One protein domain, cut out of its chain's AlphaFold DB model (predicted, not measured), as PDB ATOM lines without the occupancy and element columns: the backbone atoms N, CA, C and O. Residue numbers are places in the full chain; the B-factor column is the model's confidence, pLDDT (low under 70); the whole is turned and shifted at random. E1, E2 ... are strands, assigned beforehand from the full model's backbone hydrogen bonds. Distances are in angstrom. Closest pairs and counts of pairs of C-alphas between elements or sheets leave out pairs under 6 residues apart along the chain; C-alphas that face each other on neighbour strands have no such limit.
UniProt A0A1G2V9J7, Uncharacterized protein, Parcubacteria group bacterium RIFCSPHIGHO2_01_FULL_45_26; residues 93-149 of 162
ATOM      1  N   GLU A  93      49.826 -18.492  17.212       91.38
ATOM      2  CA  GLU A  93      48.816 -17.497  17.586       91.38
ATOM      3  C   GLU A  93      47.817 -17.272  16.457       91.38
ATOM      4  O   GLU A  93      48.201 -17.188  15.288       91.38
ATOM      5  N   PHE A  94      46.543 -17.123  16.811       94.12
ATOM      6  CA  PHE A  94      45.447 -16.955  15.870       94.12
ATOM      7  C   PHE A  94      44.521 -15.808  16.265       94.12
ATOM      8  O   PHE A  94      44.161 -15.640  17.431       94.12
ATOM      9  N   ALA A  95      44.058 -15.081  15.254       93.06
ATOM     10  CA  ALA A  95      42.845 -14.290  15.328       93.06
ATOM     11  C   ALA A  95      41.649 -15.190  15.005       93.06
ATOM     12  O   ALA A  95      41.728 -16.058  14.131       93.06
ATOM     13  N   VAL A  96      40.542 -14.963  15.705       94.62
ATOM     14  CA  VAL A  96      39.338 -15.791  15.599       94.62
ATOM     15  C   VAL A  96      38.283 -15.069  14.770       94.62
ATOM     16  O   VAL A  96      37.998 -13.900  15.024       94.62
ATOM     17  N   PHE A  97      37.683 -15.767  13.810       95.31
ATOM     18  CA  PHE A  97      36.597 -15.267  12.973       95.31
ATOM     19  C   PHE A  97      35.376 -16.176  13.070       95.31
ATOM     20  O   PHE A  97      35.510 -17.394  13.007       95.31
ATOM     21  N   VAL A  98      34.190 -15.591  13.182       93.69
ATOM     22  CA  VAL A  98      32.898 -16.292  13.237       93.69
ATOM     23  C   VAL A  98      31.950 -15.545  12.312       93.69
ATOM     24  O   VAL A  98      31.952 -14.317  12.308       93.69
ATOM     25  N   ASN A  99      31.193 -16.251  11.469       90.94
ATOM     26  CA  ASN A  99      30.332 -15.615  10.458       90.94
ATOM     27  C   ASN A  99      31.043 -14.545   9.599       90.94
ATOM     28  O   ASN A  99      30.434 -13.570   9.173       90.94
ATOM     29  N   ARG A 100      32.337 -14.755   9.304       88.19
ATOM     30  CA  ARG A 100      33.222 -13.844   8.544       88.19
ATOM     31  C   ARG A 100      33.609 -12.538   9.253       88.19
ATOM     32  O   ARG A 100      34.296 -11.721   8.649       88.19
ATOM     33  N   GLU A 101      33.261 -12.370  10.522       90.25
ATOM     34  CA  GLU A 101      33.647 -11.213  11.336       90.25
ATOM     35  C   GLU A 101      34.673 -11.611  12.394       90.25
ATOM     36  O   GLU A 101      34.659 -12.742  12.885       90.25
ATOM     37  N   ARG A 102      35.583 -10.699  12.763       90.12
ATOM     38  CA  ARG A 102      36.558 -10.989  13.819       90.12
ATOM     39  C   ARG A 102      35.870 -10.988  15.174       90.12
ATOM     40  O   ARG A 102      35.263  -9.997  15.585       90.12
ATOM     41  N   LEU A 103      36.018 -12.099  15.886       91.31
ATOM     42  CA  LEU A 103      35.412 -12.303  17.189       91.31
ATOM     43  C   LEU A 103      35.966 -11.288  18.196       91.31
ATOM     44  O   LEU A 103      37.170 -11.011  18.251       91.31
ATOM     45  N   ARG A 104      35.066 -10.744  19.010       88.44
ATOM     46  CA  ARG A 104      35.353  -9.807  20.098       88.44
ATOM     47  C   ARG A 104      34.967 -10.444  21.424       88.44
ATOM     48  O   ARG A 104      34.096 -11.310  21.461       88.44
ATOM     49  N   TYR A 105      35.610 -10.023  22.506       84.81
ATOM     50  CA  TYR A 105      35.200 -10.471  23.835       84.81
ATOM     51  C   TYR A 105      33.837  -9.867  24.182       84.81
ATOM     52  O   TYR A 105      33.635  -8.667  24.020       84.81
ATOM     53  N   GLU A 106      32.920 -10.674  24.716       85.44
ATOM     54  CA  GLU A 106      31.565 -10.226  25.075       85.44
ATOM     55  C   GLU A 106      31.593  -9.059  26.077       85.44
ATOM     56  O   GLU A 106      30.967  -8.023  25.861       85.44
ATOM     57  N   LYS A 107      32.401  -9.190  27.138       84.44
ATOM     58  CA  LYS A 107      32.586  -8.144  28.159       84.44
ATOM     59  C   LYS A 107      33.435  -6.960  27.686       84.44
ATOM     60  O   LYS A 107      33.351  -5.882  28.267       84.44
ATOM     61  N   TYR A 108      34.247  -7.150  26.646       82.75
ATOM     62  CA  TYR A 108      35.172  -6.141  26.126       82.75
ATOM     63  C   TYR A 108      34.998  -6.018  24.610       82.75
ATOM     64  O   TYR A 108      35.870  -6.420  23.841       82.75
ATOM     65  N   PRO A 109      33.879  -5.439  24.140       81.06
ATOM     66  CA  PRO A 109      33.525  -5.436  22.721       81.06
ATOM     67  C   PRO A 109      34.495  -4.619  21.859       81.06
ATOM     68  O   PRO A 109      34.471  -4.704  20.634       81.06
ATOM     69  N   ARG A 110      35.366  -3.806  22.464       79.56
ATOM     70  CA  ARG A 110      36.436  -3.100  21.746       79.56
ATOM     71  C   ARG A 110      37.630  -4.003  21.442       79.56
ATOM     72  O   ARG A 110      38.320  -3.743  20.457       79.56
ATOM     73  N   ASP A 111      37.801  -5.073  22.209       81.44
ATOM     74  CA  ASP A 111      38.948  -5.964  22.152       81.44
ATOM     75  C   ASP A 111      38.632  -7.218  21.337       81.44
ATOM     76  O   ASP A 111      37.553  -7.810  21.423       81.44
ATOM     77  N   ARG A 112      39.598  -7.618  20.512       86.12
ATOM     78  CA  ARG A 112      39.486  -8.770  19.617       86.12
ATOM     79  C   ARG A 112      40.048 -10.007  20.291       86.12
ATOM     80  O   ARG A 112      41.060  -9.936  20.986       86.12
ATOM     81  N   VAL A 113      39.405 -11.141  20.049       88.94
ATOM     82  CA  VAL A 113      39.869 -12.426  20.558       88.94
ATOM     83  C   VAL A 113      41.125 -12.841  19.795       88.94
ATOM     84  O   VAL A 113      41.125 -12.937  18.564       88.94
ATOM     85  N   GLU A 114      42.186 -13.099  20.553       89.62
ATOM     86  CA  GLU A 114      43.418 -13.722  20.083       89.62
ATOM     87  C   GLU A 114      43.715 -14.919  20.978       89.62
ATOM     88  O   GLU A 114      43.619 -14.827  22.207       89.62
ATOM     89  N   ILE A 115      44.050 -16.041  20.350       92.56
ATOM     90  CA  ILE A 115      44.290 -17.309  21.031       92.56
ATOM     91  C   ILE A 115      45.625 -17.914  20.607       92.56
ATOM     92  O   ILE A 115      46.112 -17.660  19.510       92.56
ATOM     93  N   LEU A 116      46.180 -18.763  21.458       92.62
ATOM     94  CA  LEU A 116      47.307 -19.640  21.178       92.62
ATOM     95  C   LEU A 116      46.826 -21.079  21.294       92.62
ATOM     96  O   LEU A 116      46.143 -21.427  22.257       92.62
ATOM     97  N   LYS A 117      47.213 -21.924  20.339       91.81
ATOM     98  CA  LYS A 117      47.175 -23.369  20.560       91.81
ATOM     99  C   LYS A 117      48.469 -23.784  21.238       91.81
ATOM    100  O   LYS A 117      49.530 -23.655  20.636       91.81
ATOM    101  N   ASP A 118      48.405 -24.228  22.482       88.00
ATOM    102  CA  ASP A 118      49.594 -24.638  23.223       88.00
ATOM    103  C   ASP A 118      50.147 -25.992  22.728       88.00
ATOM    104  O   ASP A 118      49.594 -26.645  21.835       88.00
ATOM    105  N   SER A 119      51.258 -26.436  23.317       85.62
ATOM    106  CA  SER A 119      51.889 -27.722  22.992       85.62
ATOM    107  C   SER A 119      51.058 -28.946  23.397       85.62
ATOM    108  O   SER A 119      51.316 -30.045  22.909       85.62
ATOM    109  N   ARG A 120      50.052 -28.772  24.262       86.25
ATOM    110  CA  ARG A 120      49.090 -29.805  24.673       86.25
ATOM    111  C   ARG A 120      47.845 -29.819  23.781       86.25
ATOM    112  O   ARG A 120      46.951 -30.635  23.997       86.25
ATOM    113  N   GLY A 121      47.781 -28.940  22.779       86.31
ATOM    114  CA  GLY A 121      46.657 -28.803  21.858       86.31
ATOM    115  C   GLY A 121      45.480 -28.001  22.416       86.31
ATOM    116  O   GLY A 121      44.437 -27.949  21.762       86.31
ATOM    117  N   GLN A 122      45.626 -27.377  23.586       90.12
ATOM    118  CA  GLN A 122      44.607 -26.527  24.190       90.12
ATOM    119  C   GLN A 122      44.625 -25.138  23.562       90.12
ATOM    120  O   GLN A 122      45.681 -24.590  23.255       90.12
ATOM    121  N   LEU A 123      43.440 -24.560  23.388       91.38
ATOM    122  CA  LEU A 123      43.276 -23.199  22.897       91.38
ATOM    123  C   LEU A 123      43.088 -22.265  24.086       91.38
ATOM    124  O   LEU A 123      42.091 -22.352  24.806       91.38
ATOM    125  N   ILE A 124      44.061 -21.387  24.285       90.88
ATOM    126  CA  ILE A 124      44.100 -20.434  25.390       90.88
ATOM    127  C   ILE A 124      44.080 -19.011  24.849       90.88
ATOM    128  O   ILE A 124      44.651 -18.740  23.796       90.88
ATOM    129  N   SER A 125      43.434 -18.086  25.551       89.38
ATOM    130  CA  SER A 125      43.478 -16.670  25.174       89.38
ATOM    131  C   SER A 125      44.844 -16.050  25.503       89.38
ATOM    132  O   SER A 125      45.430 -16.324  26.551       89.38
ATOM    133  N   VAL A 126      45.358 -15.207  24.600       79.50
ATOM    134  CA  VAL A 126      46.678 -14.549  24.714       79.50
ATOM    135  C   VAL A 126      46.611 -13.028  24.628       79.50
ATOM    136  O   VAL A 126      47.607 -12.377  24.320       79.50
ATOM    137  N   CYS A 127      45.449 -12.429  24.886       66.69
ATOM    138  CA  CYS A 127      45.307 -10.976  24.855       66.69
ATOM    139  C   CYS A 127      45.257 -10.401  26.278       66.69
ATOM    140  O   CYS A 127      44.310 -10.641  27.020       66.69
ATOM    141  N   GLY A 128      46.287  -9.632  26.649       52.66
ATOM    142  CA  GLY A 128      46.538  -9.130  28.010       52.66
ATOM    143  C   GLY A 128      45.747  -7.889  28.446       52.66
ATOM    144  O   GLY A 128      45.968  -7.406  29.549       52.66
ATOM    145  N   TYR A 129      44.840  -7.358  27.617       49.97
ATOM    146  CA  TYR A 129      43.978  -6.227  28.009       49.97
ATOM    147  C   TYR A 129      42.689  -6.671  28.711       49.97
ATOM    148  O   TYR A 129      42.192  -5.973  29.593       49.97
ATOM    149  N   ALA A 130      42.188  -7.862  28.379       59.06
ATOM    150  CA  ALA A 130      41.079  -8.503  29.071       59.06
ATOM    151  C   ALA A 130      41.648  -9.487  30.105       59.06
ATOM    152  O   ALA A 130      41.650 -10.695  29.870       59.06
ATOM    153  N   TYR A 131      42.170  -8.960  31.222       63.88
ATOM    154  CA  TYR A 131      42.834  -9.732  32.288       63.88
ATOM    155  C   TYR A 131      42.052 -10.987  32.712       63.88
ATOM    156  O   TYR A 131      42.660 -12.026  32.950       63.88
ATOM    157  N   ASP A 132      40.719 -10.919  32.712       77.19
ATOM    158  CA  ASP A 132      39.818 -12.027  33.050       77.19
ATOM    159  C   ASP A 132      39.977 -13.277  32.164       77.19
ATOM    160  O   ASP A 132      39.602 -14.369  32.582       77.19
ATOM    161  N   ASN A 133      40.485 -13.137  30.934       75.25
ATOM    162  CA  ASN A 133      40.644 -14.248  29.988       75.25
ATOM    163  C   ASN A 133      42.106 -14.654  29.786       75.25
ATOM    164  O   ASN A 133      42.374 -15.636  29.095       75.25
ATOM    165  N   TRP A 134      43.059 -13.913  30.357       81.56
ATOM    166  CA  TRP A 134      44.479 -14.122  30.099       81.56
ATOM    167  C   TRP A 134      44.910 -15.556  30.429       81.56
ATOM    168  O   TRP A 134      44.737 -16.020  31.554       81.56
ATOM    169  N   GLN A 135      45.461 -16.259  29.430       81.88
ATOM    170  CA  GLN A 135      45.919 -17.654  29.518       81.88
ATOM    171  C   GLN A 135      44.864 -18.655  30.012       81.88
ATOM    172  O   GLN A 135      45.190 -19.789  30.362       81.88
ATOM    173  N   CYS A 136      43.590 -18.272  29.996       86.12
ATOM    174  CA  CYS A 136      42.490 -19.170  30.288       86.12
ATOM    175  C   CYS A 136      42.086 -19.927  29.023       86.12
ATOM    176  O   CYS A 136      42.215 -19.418  27.903       86.12
ATOM    177  N   GLN A 137      41.563 -21.140  29.208       89.06
ATOM    178  CA  GLN A 137      40.963 -21.895  28.115       89.06
ATOM    179  C   GLN A 137      39.822 -21.078  27.506       89.06
ATOM    180  O   GLN A 137      38.922 -20.633  28.217       89.06
ATOM    181  N   PHE A 138      39.862 -20.892  26.188       87.88
ATOM    182  CA  PHE A 138      38.859 -20.106  25.485       87.88
ATOM    183  C   PHE A 138      37.907 -21.034  24.714       87.88
ATOM    184  O   PHE A 138      38.360 -21.750  23.815       87.88
ATOM    185  N   PRO A 139      36.599 -21.058  25.037       88.38
ATOM    186  CA  PRO A 139      35.640 -21.880  24.312       88.38
ATOM    187  C   PRO A 139      35.382 -21.275  22.928       88.38
ATOM    188  O   PRO A 139      34.789 -20.205  22.802       88.38
ATOM    189  N   LEU A 140      35.835 -21.956  21.874       89.06
ATOM    190  CA  LEU A 140      35.577 -21.527  20.504       89.06
ATOM    191  C   LEU A 140      34.218 -22.018  19.992       89.06
ATOM    192  O   LEU A 140      33.897 -23.196  20.171       89.06
ATOM    193  N   PRO A 141      33.467 -21.168  19.271       90.38
ATOM    194  CA  PRO A 141      32.354 -21.612  18.438       90.38
ATOM    195  C   PRO A 141      32.799 -22.662  17.409       90.38
ATOM    196  O   PRO A 141      33.923 -22.619  16.907       90.38
ATOM    197  N   ALA A 142      31.918 -23.612  17.084       88.44
ATOM    198  CA  ALA A 142      32.247 -24.733  16.197       88.44
ATOM    199  C   ALA A 142      32.576 -24.296  14.756       88.44
ATOM    200  O   ALA A 142      33.353 -24.955  14.069       88.44
ATOM    201  N   ASP A 143      32.000 -23.181  14.314       91.50
ATOM    202  CA  ASP A 143      32.196 -22.563  13.004       91.50
ATOM    203  C   ASP A 143      33.352 -21.545  12.980       91.50
ATOM    204  O   ASP A 143      33.549 -20.851  11.980       91.50
ATOM    205  N   ALA A 144      34.132 -21.453  14.064       95.31
ATOM    206  CA  ALA A 144      35.246 -20.525  14.147       95.31
ATOM    207  C   ALA A 144      36.347 -20.855  13.128       95.31
ATOM    208  O   ALA A 144      36.871 -21.971  13.058       95.31
ATOM    209  N   VAL A 145      36.754 -19.828  12.387       96.81
ATOM    210  CA  VAL A 145      37.900 -19.839  11.482       96.81
ATOM    211  C   VAL A 145      39.066 -19.133  12.160       96.81
ATOM    212  O   VAL A 145      38.935 -18.021  12.668       96.81
ATOM    213  N   LEU A 146      40.224 -19.782  12.157       96.56
ATOM    214  CA  LEU A 146      41.443 -19.300  12.788       96.56
ATOM    215  C   LEU A 146      42.423 -18.815  11.723       96.56
ATOM    216  O   LEU A 146      42.788 -19.570  10.823       96.56
ATOM    217  N   VAL A 147      42.857 -17.561  11.840       95.62
ATOM    218  CA  VAL A 147      43.860 -16.955  10.952       95.62
ATOM    219  C   VAL A 147      45.142 -16.730  11.748       95.62
ATOM    220  O   VAL A 147      45.080 -16.007  12.747       95.62
ATOM    221  N   PRO A 148      46.290 -17.306  11.346       93.25
ATOM    222  CA  PRO A 148      47.549 -17.095  12.048       93.25
ATOM    223  C   PRO A 148      47.924 -15.614  12.105       93.25
ATOM    224  O   PRO A 148      47.837 -14.905  11.104       93.25
ATOM    225  N   THR A 149      48.368 -15.156  13.270       86.50
ATOM    226  CA  THR A 149      48.919 -13.803  13.495       86.50
ATOM    227  C   THR A 149      50.443 -13.819  13.618       86.50
ATOM    228  O   THR A 149      51.082 -12.815  13.923       86.50
TER     229      THR A 149
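Overview. This is residues 93 to 149 of the 162 residues of an uncharacterized protein of Parcubacteria group bacterium RIFCSPHIGHO2_01_FULL_45_26 (UniProt A0A1G2V9J7). With little regular structure, the printed part is one small, strongly twisted antiparallel sheet, ordered E3, E2, E1, E4, with long loops. Of its 57 residues, 17 are in four named strands, E1 to E4 along the chain; the class is all strand. The whole is compact, with a radius of gyration of the C-alphas of 10.5 A and spans of 27 by 24 by 19 A.

Arrangement. E1, residues 93 to 98, and E2, residues 114 to 117, form an antiparallel hairpin at 119 degrees; N 94 and O 115 are 2.8 A apart, within hydrogen-bond range. E2 and E3, residues 123 to 125, form another at 146 degrees, with N 124 and O 116 2.9 A apart. E1, E2 and E3 are a meander, each strand the antiparallel neighbour of the one before. E4, residues 145 to 148, is antiparallel to E1 at 152 degrees, with N 97 and O 145 2.8 A apart; the four make a Greek key, a meander whose first strand neighbours the fourth.

Along the chain. E1 begins at C-alpha 93 (48.816, -17.497, 17.586) and is 16.5 A long; E4 ends at C-alpha 148 (47.549, -17.095, 12.048).

Size, cuts and confidence. The printed part has no cut. The links E1 to E2 and E3 to E4 are long. Residues 127 to 131 have pLDDT under 70.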